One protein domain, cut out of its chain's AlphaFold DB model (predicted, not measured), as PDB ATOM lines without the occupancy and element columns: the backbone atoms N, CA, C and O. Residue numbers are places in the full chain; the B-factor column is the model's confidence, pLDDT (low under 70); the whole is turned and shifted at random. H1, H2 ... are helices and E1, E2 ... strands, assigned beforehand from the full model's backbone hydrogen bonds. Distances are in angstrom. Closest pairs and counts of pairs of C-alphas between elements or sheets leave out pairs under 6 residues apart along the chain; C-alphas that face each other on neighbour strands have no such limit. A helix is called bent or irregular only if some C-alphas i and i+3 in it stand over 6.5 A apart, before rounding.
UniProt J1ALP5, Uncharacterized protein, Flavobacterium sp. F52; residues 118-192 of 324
ATOM      1  N   GLU A 118      35.698  24.573 -25.532       87.19
ATOM      2  CA  GLU A 118      35.349  25.548 -24.503       87.19
ATOM      3  C   GLU A 118      35.157  26.926 -25.146       87.19
ATOM      4  O   GLU A 118      35.998  27.387 -25.924       87.19
ATOM      5  N   VAL A 119      34.049  27.585 -24.822       83.62
ATOM      6  CA  VAL A 119      33.747  28.938 -25.279       83.62
ATOM      7  C   VAL A 119      33.732  29.893 -24.094       83.62
ATOM      8  O   VAL A 119      33.153  29.621 -23.043       83.62
ATOM      9  N   LYS A 120      34.376  31.049 -24.272       69.25
ATOM     10  CA  LYS A 120      34.379  32.131 -23.285       69.25
ATOM     11  C   LYS A 120      33.120  32.962 -23.453       69.25
ATOM     12  O   LYS A 120      33.142  34.030 -24.056       69.25
ATOM     13  N   GLU A 121      32.015  32.454 -22.943       64.38
ATOM     14  CA  GLU A 121      30.749  33.170 -22.956       64.38
ATOM     15  C   GLU A 121      30.302  33.499 -21.523       64.38
ATOM     16  O   GLU A 121      30.650  32.798 -20.576       64.38
ATOM     17  N   LYS A 122      29.547  34.592 -21.342       54.69
ATOM     18  CA  LYS A 122      29.147  35.137 -20.024       54.69
ATOM     19  C   LYS A 122      28.089  34.299 -19.277       54.69
ATOM     20  O   LYS A 122      27.484  34.796 -18.331       54.69
ATOM     21  N   TYR A 123      27.831  33.064 -19.696       59.62
ATOM     22  CA  TYR A 123      26.821  32.197 -19.091       59.62
ATOM     23  C   TYR A 123      27.320  31.707 -17.727       59.62
ATOM     24  O   TYR A 123      28.329  31.009 -17.635       59.62
ATOM     25  N   ILE A 124      26.645  32.127 -16.658       62.69
ATOM     26  CA  ILE A 124      27.126  31.968 -15.284       62.69
ATOM     27  C   ILE A 124      26.129  31.122 -14.503       62.69
ATOM     28  O   ILE A 124      24.949  31.464 -14.412       62.69
ATOM     29  N   VAL A 125      26.634  30.052 -13.891       66.62
ATOM     30  CA  VAL A 125      26.015  29.500 -12.689       66.62
ATOM     31  C   VAL A 125      26.410  30.418 -11.540       66.62
ATOM     32  O   VAL A 125      27.558  30.405 -11.092       66.62
ATOM     33  N   LYS A 126      25.499  31.284 -11.095       69.38
ATOM     34  CA  LYS A 126      25.820  32.267 -10.050       69.38
ATOM     35  C   LYS A 126      26.291  31.534  -8.792       69.38
ATOM     36  O   LYS A 126      25.606  30.640  -8.310       69.38
ATOM     37  N   GLY A 127      27.463  31.916  -8.285       70.25
ATOM     38  CA  GLY A 127      28.083  31.303  -7.106       70.25
ATOM     39  C   GLY A 127      29.079  30.177  -7.403       70.25
ATOM     40  O   GLY A 127      29.825  29.805  -6.502       70.25
ATOM     41  N   LEU A 128      29.165  29.683  -8.643       78.38
ATOM     42  CA  LEU A 128      30.108  28.633  -9.040       78.38
ATOM     43  C   LEU A 128      30.937  29.045 -10.258       78.38
ATOM     44  O   LEU A 128      30.546  29.888 -11.063       78.38
ATOM     45  N   THR A 129      32.107  28.426 -10.409       84.19
ATOM     46  CA  THR A 129      32.856  28.506 -11.667       84.19
ATOM     47  C   THR A 129      32.216  27.540 -12.656       84.19
ATOM     48  O   THR A 129      32.152  26.345 -12.375       84.19
ATOM     49  N   SER A 130      31.751  28.041 -13.797       84.31
ATOM     50  CA  SER A 130      31.138  27.237 -14.857       84.31
ATOM     51  C   SER A 130      31.921  27.337 -16.159       84.31
ATOM     52  O   SER A 130      32.547  28.364 -16.430       84.31
ATOM     53  N   LYS A 131      31.867  26.282 -16.976       86.38
ATOM     54  CA  LYS A 131      32.385  26.292 -18.348       86.38
ATOM     55  C   LYS A 131      31.300  25.830 -19.303       86.38
ATOM     56  O   LYS A 131      30.433  25.033 -18.952       86.38
ATOM     57  N   LEU A 132      31.366  26.334 -20.524       84.44
ATOM     58  CA  LEU A 132      30.482  25.928 -21.601       84.44
ATOM     59  C   LEU A 132      31.328  25.381 -22.737       84.44
ATOM     60  O   LEU A 132      32.251  26.041 -23.209       84.44
ATOM     61  N   TYR A 133      30.989  24.183 -23.185       85.88
ATOM     62  CA  TYR A 133      31.618  23.542 -24.326       85.88
ATOM     63  C   TYR A 133      30.616  23.467 -25.466       85.88
ATOM     64  O   TYR A 133      29.508  22.978 -25.262       85.88
ATOM     65  N   LYS A 134      30.998  23.931 -26.660       83.44
ATOM     66  CA  LYS A 134      30.160  23.869 -27.861       83.44
ATOM     67  C   LYS A 134      30.805  23.020 -28.947       83.44
ATOM     68  O   LYS A 134      31.993  23.170 -29.222       83.44
ATOM     69  N   GLY A 135      30.011  22.172 -29.592       81.44
ATOM     70  CA  GLY A 135      30.407  21.393 -30.768       81.44
ATOM     71  C   GLY A 135      29.411  21.624 -31.889       81.44
ATOM     72  O   GLY A 135      28.205  21.515 -31.683       81.44
ATOM     73  N   LYS A 136      29.887  21.994 -33.075       79.62
ATOM     74  CA  LYS A 136      29.003  22.315 -34.198       79.62
ATOM     75  C   LYS A 136      28.381  21.037 -34.769       79.62
ATOM     76  O   LYS A 136      29.101  20.085 -35.034       79.62
ATOM     77  N   ILE A 137      27.064  21.048 -34.988       75.94
ATOM     78  CA  ILE A 137      26.353  19.973 -35.697       75.94
ATOM     79  C   ILE A 137      26.210  20.357 -37.169       75.94
ATOM     80  O   ILE A 137      26.742  19.695 -38.055       75.94
ATOM     81  N   LYS A 138      25.491  21.455 -37.433       77.06
ATOM     82  CA  LYS A 138      25.190  21.965 -38.777       77.06
ATOM     83  C   LYS A 138      24.700  23.410 -38.687       77.06
ATOM     84  O   LYS A 138      23.991  23.740 -37.745       77.06
ATOM     85  N   ASP A 139      25.020  24.249 -39.672       81.31
ATOM     86  CA  ASP A 139      24.545  25.642 -39.752       81.31
ATOM     87  C   ASP A 139      24.754  26.395 -38.418       81.31
ATOM     88  O   ASP A 139      25.863  26.383 -37.888       81.31
ATOM     89  N   ASN A 140      23.697  26.991 -37.861       73.56
ATOM     90  CA  ASN A 140      23.677  27.687 -36.567       73.56
ATOM     91  C   ASN A 140      23.293  26.751 -35.401       73.56
ATOM     92  O   ASN A 140      22.793  27.216 -34.378       73.56
ATOM     93  N   ILE A 141      23.423  25.431 -35.569       76.12
ATOM     94  CA  ILE A 141      23.039  24.408 -34.591       76.12
ATOM     95  C   ILE A 141      24.296  23.790 -33.972       76.12
ATOM     96  O   ILE A 141      25.174  23.269 -34.668       76.12
ATOM     97  N   TYR A 142      24.343  23.798 -32.647       78.31
ATOM     98  CA  TYR A 142      25.458  23.330 -31.837       78.31
ATOM     99  C   TYR A 142      24.951  22.365 -30.772       78.31
ATOM    100  O   TYR A 142      23.850  22.531 -30.261       78.31
ATOM    101  N   TYR A 143      25.772  21.408 -30.370       79.81
ATOM    102  CA  TYR A 143      25.656  20.853 -29.032       79.81
ATOM    103  C   TYR A 143      26.331  21.749 -28.026       79.81
ATOM    104  O   TYR A 143      27.353  22.364 -28.324       79.81
ATOM    105  N   ALA A 144      25.780  21.746 -26.824       80.19
ATOM    106  CA  ALA A 144      26.334  22.415 -25.674       80.19
ATOM    107  C   ALA A 144      26.419  21.454 -24.490       80.19
ATOM    108  O   ALA A 144      25.460  20.733 -24.199       80.19
ATOM    109  N   VAL A 145      27.553  21.493 -23.796       83.06
ATOM    110  CA  VAL A 145      27.756  20.873 -22.485       83.06
ATOM    111  C   VAL A 145      28.087  21.981 -21.497       83.06
ATOM    112  O   VAL A 145      29.102  22.663 -21.641       83.06
ATOM    113  N   LEU A 146      27.213  22.177 -20.512       83.25
ATOM    114  CA  LEU A 146      27.410  23.134 -19.426       83.25
ATOM    115  C   LEU A 146      27.936  22.397 -18.197       83.25
ATOM    116  O   LEU A 146      27.277  21.480 -17.698       83.25
ATOM    117  N   THR A 147      29.086  22.836 -17.694       86.88
ATOM    118  CA  THR A 147      29.698  22.302 -16.480       86.88
ATOM    119  C   THR A 147      29.720  23.332 -15.358       86.88
ATOM    120  O   THR A 147      29.719  24.542 -15.598       86.88
ATOM    121  N   ALA A 148      29.758  22.853 -14.116       86.94
ATOM    122  CA  ALA A 148      29.965  23.678 -12.927       86.94
ATOM    123  C   ALA A 148      30.933  22.994 -11.964       86.94
ATOM    124  O   ALA A 148      30.910  21.773 -11.826       86.94
ATOM    125  N   ASN A 149      31.783  23.781 -11.302       87.06
ATOM    126  CA  ASN A 149      32.781  23.289 -10.362       87.06
ATOM    127  C   ASN A 149      32.419  23.653  -8.913       87.06
ATOM    128  O   ASN A 149      32.407  24.833  -8.551       87.06
ATOM    129  N   PHE A 150      32.172  22.631  -8.090       81.38
ATOM    130  CA  PHE A 150      31.832  22.745  -6.665       81.38
ATOM    131  C   PHE A 150      33.042  22.883  -5.739       81.38
ATOM    132  O   PHE A 150      32.874  23.116  -4.546       81.38
ATOM    133  N   LYS A 151      34.260  22.738  -6.271       84.38
ATOM    134  CA  LYS A 151      35.530  22.797  -5.532       84.38
ATOM    135  C   LYS A 151      35.631  21.785  -4.383       84.38
ATOM    136  O   LYS A 151      36.402  21.995  -3.453       84.38
ATOM    137  N   ASP A 152      34.897  20.676  -4.463       82.81
ATOM    138  CA  ASP A 152      34.906  19.606  -3.454       82.81
ATOM    139  C   ASP A 152      36.010  18.555  -3.681       82.81
ATOM    140  O   ASP A 152      36.209  17.669  -2.854       82.81
ATOM    141  N   GLY A 153      36.750  18.659  -4.790       86.12
ATOM    142  CA  GLY A 153      37.896  17.804  -5.099       86.12
ATOM    143  C   GLY A 153      37.547  16.389  -5.575       86.12
ATOM    144  O   GLY A 153      38.469  15.603  -5.804       86.12
ATOM    145  N   ILE A 154      36.263  16.063  -5.753       84.94
ATOM    146  CA  ILE A 154      35.805  14.738  -6.193       84.94
ATOM    147  C   ILE A 154      35.970  14.599  -7.711       84.94
ATOM    148  O   ILE A 154      35.747  15.546  -8.462       84.94
ATOM    149  N   ASP A 155      36.388  13.424  -8.180       87.38
ATOM    150  CA  ASP A 155      36.436  13.129  -9.611       87.38
ATOM    151  C   ASP A 155      35.082  12.587 -10.083       87.38
ATOM    152  O   ASP A 155      34.697  11.471  -9.746       87.38
ATOM    153  N   TYR A 156      34.355  13.394 -10.855       84.00
ATOM    154  CA  TYR A 156      33.031  13.047 -11.367       84.00
ATOM    155  C   TYR A 156      33.053  12.495 -12.799       84.00
ATOM    156  O   TYR A 156      31.981  12.219 -13.338       84.00
ATOM    157  N   ASN A 157      34.220  12.325 -13.440       84.81
ATOM    158  CA  ASN A 157      34.297  11.917 -14.852       84.81
ATOM    159  C   ASN A 157      33.519  10.622 -15.127       84.81
ATOM    160  O   ASN A 157      32.735  10.569 -16.075       84.81
ATOM    161  N   ASN A 158      33.673   9.614 -14.266       77.94
ATOM    162  CA  ASN A 158      32.970   8.341 -14.407       77.94
ATOM    163  C   ASN A 158      31.452   8.499 -14.264       77.94
ATOM    164  O   ASN A 158      30.705   8.098 -15.155       77.94
ATOM    165  N   ALA A 159      30.999   9.141 -13.183       76.75
ATOM    166  CA  ALA A 159      29.577   9.367 -12.931       76.75
ATOM    167  C   ALA A 159      28.916  10.157 -14.076       76.75
ATOM    168  O   ALA A 159      27.783   9.874 -14.465       76.75
ATOM    169  N   MET A 160      29.637  11.120 -14.654       81.56
ATOM    170  CA  MET A 160      29.136  12.006 -15.704       81.56
ATOM    171  C   MET A 160      29.178  11.390 -17.106       81.56
ATOM    172  O   MET A 160      28.516  11.909 -18.002       81.56
ATOM    173  N   ASN A 161      29.874  10.265 -17.307       76.56
ATOM    174  CA  ASN A 161      29.945   9.587 -18.606       76.56
ATOM    175  C   ASN A 161      28.559   9.178 -19.141       76.56
ATOM    176  O   ASN A 161      28.347   9.114 -20.350       76.56
ATOM    177  N   VAL A 162      27.575   8.982 -18.252       71.69
ATOM    178  CA  VAL A 162      26.192   8.651 -18.629       71.69
ATOM    179  C   VAL A 162      25.533   9.715 -19.522       71.69
ATOM    180  O   VAL A 162      24.586   9.427 -20.246       71.69
ATOM    181  N   PHE A 163      26.014  10.959 -19.507       73.69
ATOM    182  CA  PHE A 163      25.501  12.013 -20.384       73.69
ATOM    183  C   PHE A 163      25.969  11.864 -21.845       73.69
ATOM    184  O   PHE A 163      25.491  12.583 -22.723       73.69
ATOM    185  N   GLY A 164      26.897  10.941 -22.114       67.81
ATOM    186  CA  GLY A 164      27.709  10.876 -23.331       67.81
ATOM    187  C   GLY A 164      27.098  10.042 -24.445       67.81
ATOM    188  O   GLY A 164      27.781   9.721 -25.413       67.81
ATOM    189  N   SER A 165      25.821   9.667 -24.329       63.12
ATOM    190  CA  SER A 165      25.117   8.887 -25.350       63.12
ATOM    191  C   SER A 165      25.082   9.637 -26.688       63.12
ATOM    192  O   SER A 165      24.181  10.441 -26.935       63.12
ATOM    193  N   GLY A 166      26.054   9.345 -27.555       61.78
ATOM    194  CA  GLY A 166      26.213   9.964 -28.869       61.78
ATOM    195  C   GLY A 166      26.964  11.297 -28.866       61.78
ATOM    196  O   GLY A 166      26.971  11.962 -29.889       61.78
ATOM    197  N   ILE A 167      27.594  11.724 -27.768       68.25
ATOM    198  CA  ILE A 167      28.377  12.973 -27.720       68.25
ATOM    199  C   ILE A 167      29.632  12.726 -26.897       68.25
ATOM    200  O   ILE A 167      29.564  12.187 -25.792       68.25
ATOM    201  N   LYS A 168      30.784  13.171 -27.398       76.38
ATOM    202  CA  LYS A 168      32.020  13.120 -26.622       76.38
ATOM    203  C   LYS A 168      31.974  14.180 -25.528       76.38
ATOM    204  O   LYS A 168      32.015  15.363 -25.833       76.38
ATOM    205  N   ILE A 169      31.896  13.767 -24.270       80.06
ATOM    206  CA  ILE A 169      31.927  14.676 -23.119       80.06
ATOM    207  C   ILE A 169      33.356  15.214 -22.904       80.06
ATOM    208  O   ILE A 169      34.313  14.455 -23.083       80.06
ATOM    209  N   PRO A 170      33.547  16.494 -22.511       84.88
ATOM    210  CA  PRO A 170      34.855  16.987 -22.087       84.88
ATOM    211  C   PRO A 170      35.375  16.253 -20.842       84.88
ATOM    212  O   PRO A 170      34.609  15.891 -19.953       84.88
ATOM    213  N   THR A 171      36.697  16.110 -20.729       88.56
ATOM    214  CA  THR A 171      37.315  15.692 -19.464       88.56
ATOM    215  C   THR A 171      37.081  16.765 -18.404       88.56
ATOM    216  O   THR A 171      37.431  17.931 -18.598       88.56
ATOM    217  N   LEU A 172      36.491  16.360 -17.285       89.38
ATOM    218  CA  LEU A 172      36.127  17.233 -16.181       89.38
ATOM    219  C   LEU A 172      37.306  17.387 -15.219       89.38
ATOM    220  O   LEU A 172      38.027  16.432 -14.923       89.38
ATOM    221  N   SER A 173      37.488  18.599 -14.703       92.06
ATOM    222  CA  SER A 173      38.418  18.847 -13.596       92.06
ATOM    223  C   SER A 173      37.858  18.243 -12.301       92.06
ATOM    224  O   SER A 173      36.653  18.047 -12.169       92.06
ATOM    225  N   LYS A 174      38.695  18.025 -11.281       90.75
ATOM    226  CA  LYS A 174      38.178  17.658  -9.951       90.75
ATOM    227  C   LYS A 174      37.189  18.715  -9.435       90.75
ATOM    228  O   LYS A 174      37.441  19.919  -9.531       90.75
ATOM    229  N   GLY A 175      36.069  18.241  -8.901       86.31
ATOM    230  CA  GLY A 175      34.917  19.020  -8.458       86.31
ATOM    231  C   GLY A 175      34.007  19.529  -9.574       86.31
ATOM    232  O   GLY A 175      33.017  20.188  -9.274       86.31
ATOM    233  N   GLU A 176      34.331  19.268 -10.843       89.06
ATOM    234  CA  GLU A 176      33.542  19.692 -11.998       89.06
ATOM    235  C   GLU A 176      32.527  18.618 -12.395       89.06
ATOM    236  O   GLU A 176      32.870  17.446 -12.526       89.06
ATOM    237  N   ILE A 177      31.280  19.030 -12.611       85.25
ATOM    238  CA  ILE A 177      30.177  18.170 -13.045       85.25
ATOM    239  C   ILE A 177      29.516  18.712 -14.306       85.25
ATOM    240  O   ILE A 177      29.682  19.886 -14.635       85.25
ATOM    241  N   ILE A 178      28.684  17.901 -14.953       83.12
ATOM    242  CA  ILE A 178      27.797  18.336 -16.033       83.12
ATOM    243  C   ILE A 178      26.425  18.661 -15.453       83.12
ATOM    244  O   ILE A 178      25.821  17.837 -14.773       83.12
ATOM    245  N   LEU A 179      25.923  19.858 -15.751       77.69
ATOM    246  CA  LEU A 179      24.569  20.280 -15.388       77.69
ATOM    247  C   LEU A 179      23.576  20.092 -16.534       77.69
ATOM    248  O   LEU A 179      22.393  19.878 -16.295       77.69
ATOM    249  N   LEU A 180      24.038  20.225 -17.780       75.06
ATOM    250  CA  LEU A 180      23.172  20.149 -18.952       75.06
ATOM    251  C   LEU A 180      23.944  19.696 -20.189       75.06
ATOM    252  O   LEU A 180      25.044  20.183 -20.456       75.06
ATOM    253  N   VAL A 181      23.304  18.829 -20.978       75.94
ATOM    254  CA  VAL A 181      23.703  18.477 -22.345       75.94
ATOM    255  C   VAL A 181      22.507  18.673 -23.267       75.94
ATOM    256  O   VAL A 181      21.422  18.167 -22.986       75.94
ATOM    257  N   GLY A 182      22.681  19.394 -24.374       74.19
ATOM    258  CA  GLY A 182      21.577  19.624 -25.307       74.19
ATOM    259  C   GLY A 182      21.980  20.251 -26.635       74.19
ATOM    260  O   GLY A 182      23.112  20.701 -26.810       74.19
ATOM    261  N   ILE A 183      21.027  20.281 -27.571       74.00
ATOM    262  CA  ILE A 183      21.152  20.990 -28.849       74.00
ATOM    263  C   ILE A 183      20.703  22.441 -28.663       74.00
ATOM    264  O   ILE A 183      19.628  22.712 -28.129       74.00
ATOM    265  N   MET A 184      21.493  23.374 -29.174       69.94
ATOM    266  CA  MET A 184      21.236  24.806 -29.184       69.94
ATOM    267  C   MET A 184      21.244  25.340 -30.616       69.94
ATOM    268  O   MET A 184      22.005  24.868 -31.457       69.94
ATOM    269  N   LYS A 185      20.420  26.359 -30.884       69.25
ATOM    270  CA  LYS A 185      20.485  27.164 -32.109       69.25
ATOM    271  C   LYS A 185      20.935  28.581 -31.741       69.25
ATOM    272  O   LYS A 185      20.408  29.127 -30.776       69.25
ATOM    273  N   GLU A 186      21.875  29.152 -32.488       66.25
ATOM    274  CA  GLU A 186      22.538  30.447 -32.222       66.25
ATOM    275  C   GLU A 186      21.537  31.579 -31.910       66.25
ATOM    276  O   GLU A 186      21.697  32.305 -30.933       66.25
ATOM    277  N   ASP A 187      20.424  31.627 -32.646       54.28
ATOM    278  CA  ASP A 187      19.376  32.651 -32.524       54.28
ATOM    279  C   ASP A 187      18.473  32.500 -31.271       54.28
ATOM    280  O   ASP A 187      17.622  33.351 -31.021       54.28
ATOM    281  N   LYS A 188      18.609  31.414 -30.492       50.50
ATOM    282  CA  LYS A 188      17.802  31.134 -29.281       50.50
ATOM    283  C   LYS A 188      18.543  31.398 -27.966       50.50
ATOM    284  O   LYS A 188      18.004  31.099 -26.905       50.50
ATOM    285  N   LEU A 189      19.749  31.966 -28.010       49.94
ATOM    286  CA  LEU A 189      20.542  32.333 -26.827       49.94
ATOM    287  C   LEU A 189      20.033  33.611 -26.132       49.94
ATOM    288  O   LEU A 189      20.830  34.447 -25.713       49.94
ATOM    289  N   GLN A 190      18.718  33.776 -25.980       43.16
ATOM    290  CA  GLN A 190      18.200  34.766 -25.039       43.16
ATOM    291  C   GLN A 190      18.285  34.190 -23.618       43.16
ATOM    292  O   GLN A 190      17.466  33.373 -23.214       43.16
ATOM    293  N   ASP A 191      19.327  34.612 -22.898       45.94
ATOM    294  CA  ASP A 191      19.340  34.812 -21.442       45.94
ATOM    295  C   ASP A 191      18.938  33.635 -20.528       45.94
ATOM    296  O   ASP A 191      18.257  33.826 -19.521       45.94
ATOM    297  N   THR A 192      19.412  32.411 -20.789       52.75
ATOM    298  CA  THR A 192      19.297  31.331 -19.789       52.75
ATOM    299  C   THR A 192      20.429  31.426 -18.762       52.75
ATOM    300  O   THR A 192      21.543  30.959 -18.999       52.75
TER     301      THR A 192
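What this domain is: This is residues 118 to 192 of the 324 residues of an uncharacterized protein of Flavobacterium sp. F52 (UniProt J1ALP5). A twisted sheet of three long antiparallel strands forms a wall, with one short helix, H1, over one face along the edge strand E3. Residues 120 to 126 and 186 to 192, near the two ends of the printed part, lie on the side of the sheet away from H1. The printed part has 75 residues, with one named helix and three named strands in the order E1, E2, H1, E3; the sheet's order is E1, E2, E3. The class is mixed, helices and strands, with under half of the residues in named elements. The whole is compact, with a radius of gyration of the C-alphas of 12.6 A, and flat, spanning 37 by 28 by 15 A.

Where its parts are: Strand E1, residues 129 to 138, runs 28.9 A from C-alpha 129 at (32.856, 28.506, -11.667) to C-alpha 138. Strand E2, residues 141 to 149, is 26.1 A long. Strand E3, residues 176 to 185, is 25.1 A long and ends with C-alpha 185 at (20.485, 27.164, -32.109); it bends by 57 degrees at residue 182. Helix H1, residues 157 to 164, is 10.8 A long and begins with C-alpha 157 at (34.297, 11.917, -14.852). H1 is irregular, but only just: C-alphas 159 and 162 are 6.7 A apart.

How they stand to each other: E2 is the inner strand, and E1 and E3 are the edge strands. E1 and E2 form an antiparallel hairpin, their directions at 164 degrees; N 133 and O 145 are within hydrogen-bond range at 2.9 A, and so are N 143 and O 135 at 2.8 A. E2 and E3 are antiparallel at 161 degrees, with N 144 and O 182 within hydrogen-bond range at 2.9 A and N 184 and O 142 at 2.7 A. Residues 118 to 119 form a short antiparallel pairing with residues 132 to 133 of E1. H1 is on the sheet at a height over the sheet of 9.1 A. It lies over E3 and runs along the strands, at 11 degrees to E3 on the local plane. The closest C-alphas of H1 and E3, those of Met 160 and Ile 178, are 6.5 A apart. In H1, 1 of 4 O i to N i+4 pairs is within hydrogen-bond range, beside 4 of 5 O i to N i+3 pairs.

The domain as a whole: The two C-alphas farthest apart, those of Asp 139 and Asp 152, are 38.2 A from each other. The printed part has no cut. The link from E1 to E2 is tight, with 2 residues; that from E2 to H1 is short, with 7; that from H1 to E3 is long, with 11. The mean pLDDT of the printed part is 76.1, and residues 120 to 126, 164 to 167 and 184 to 192 are under 70.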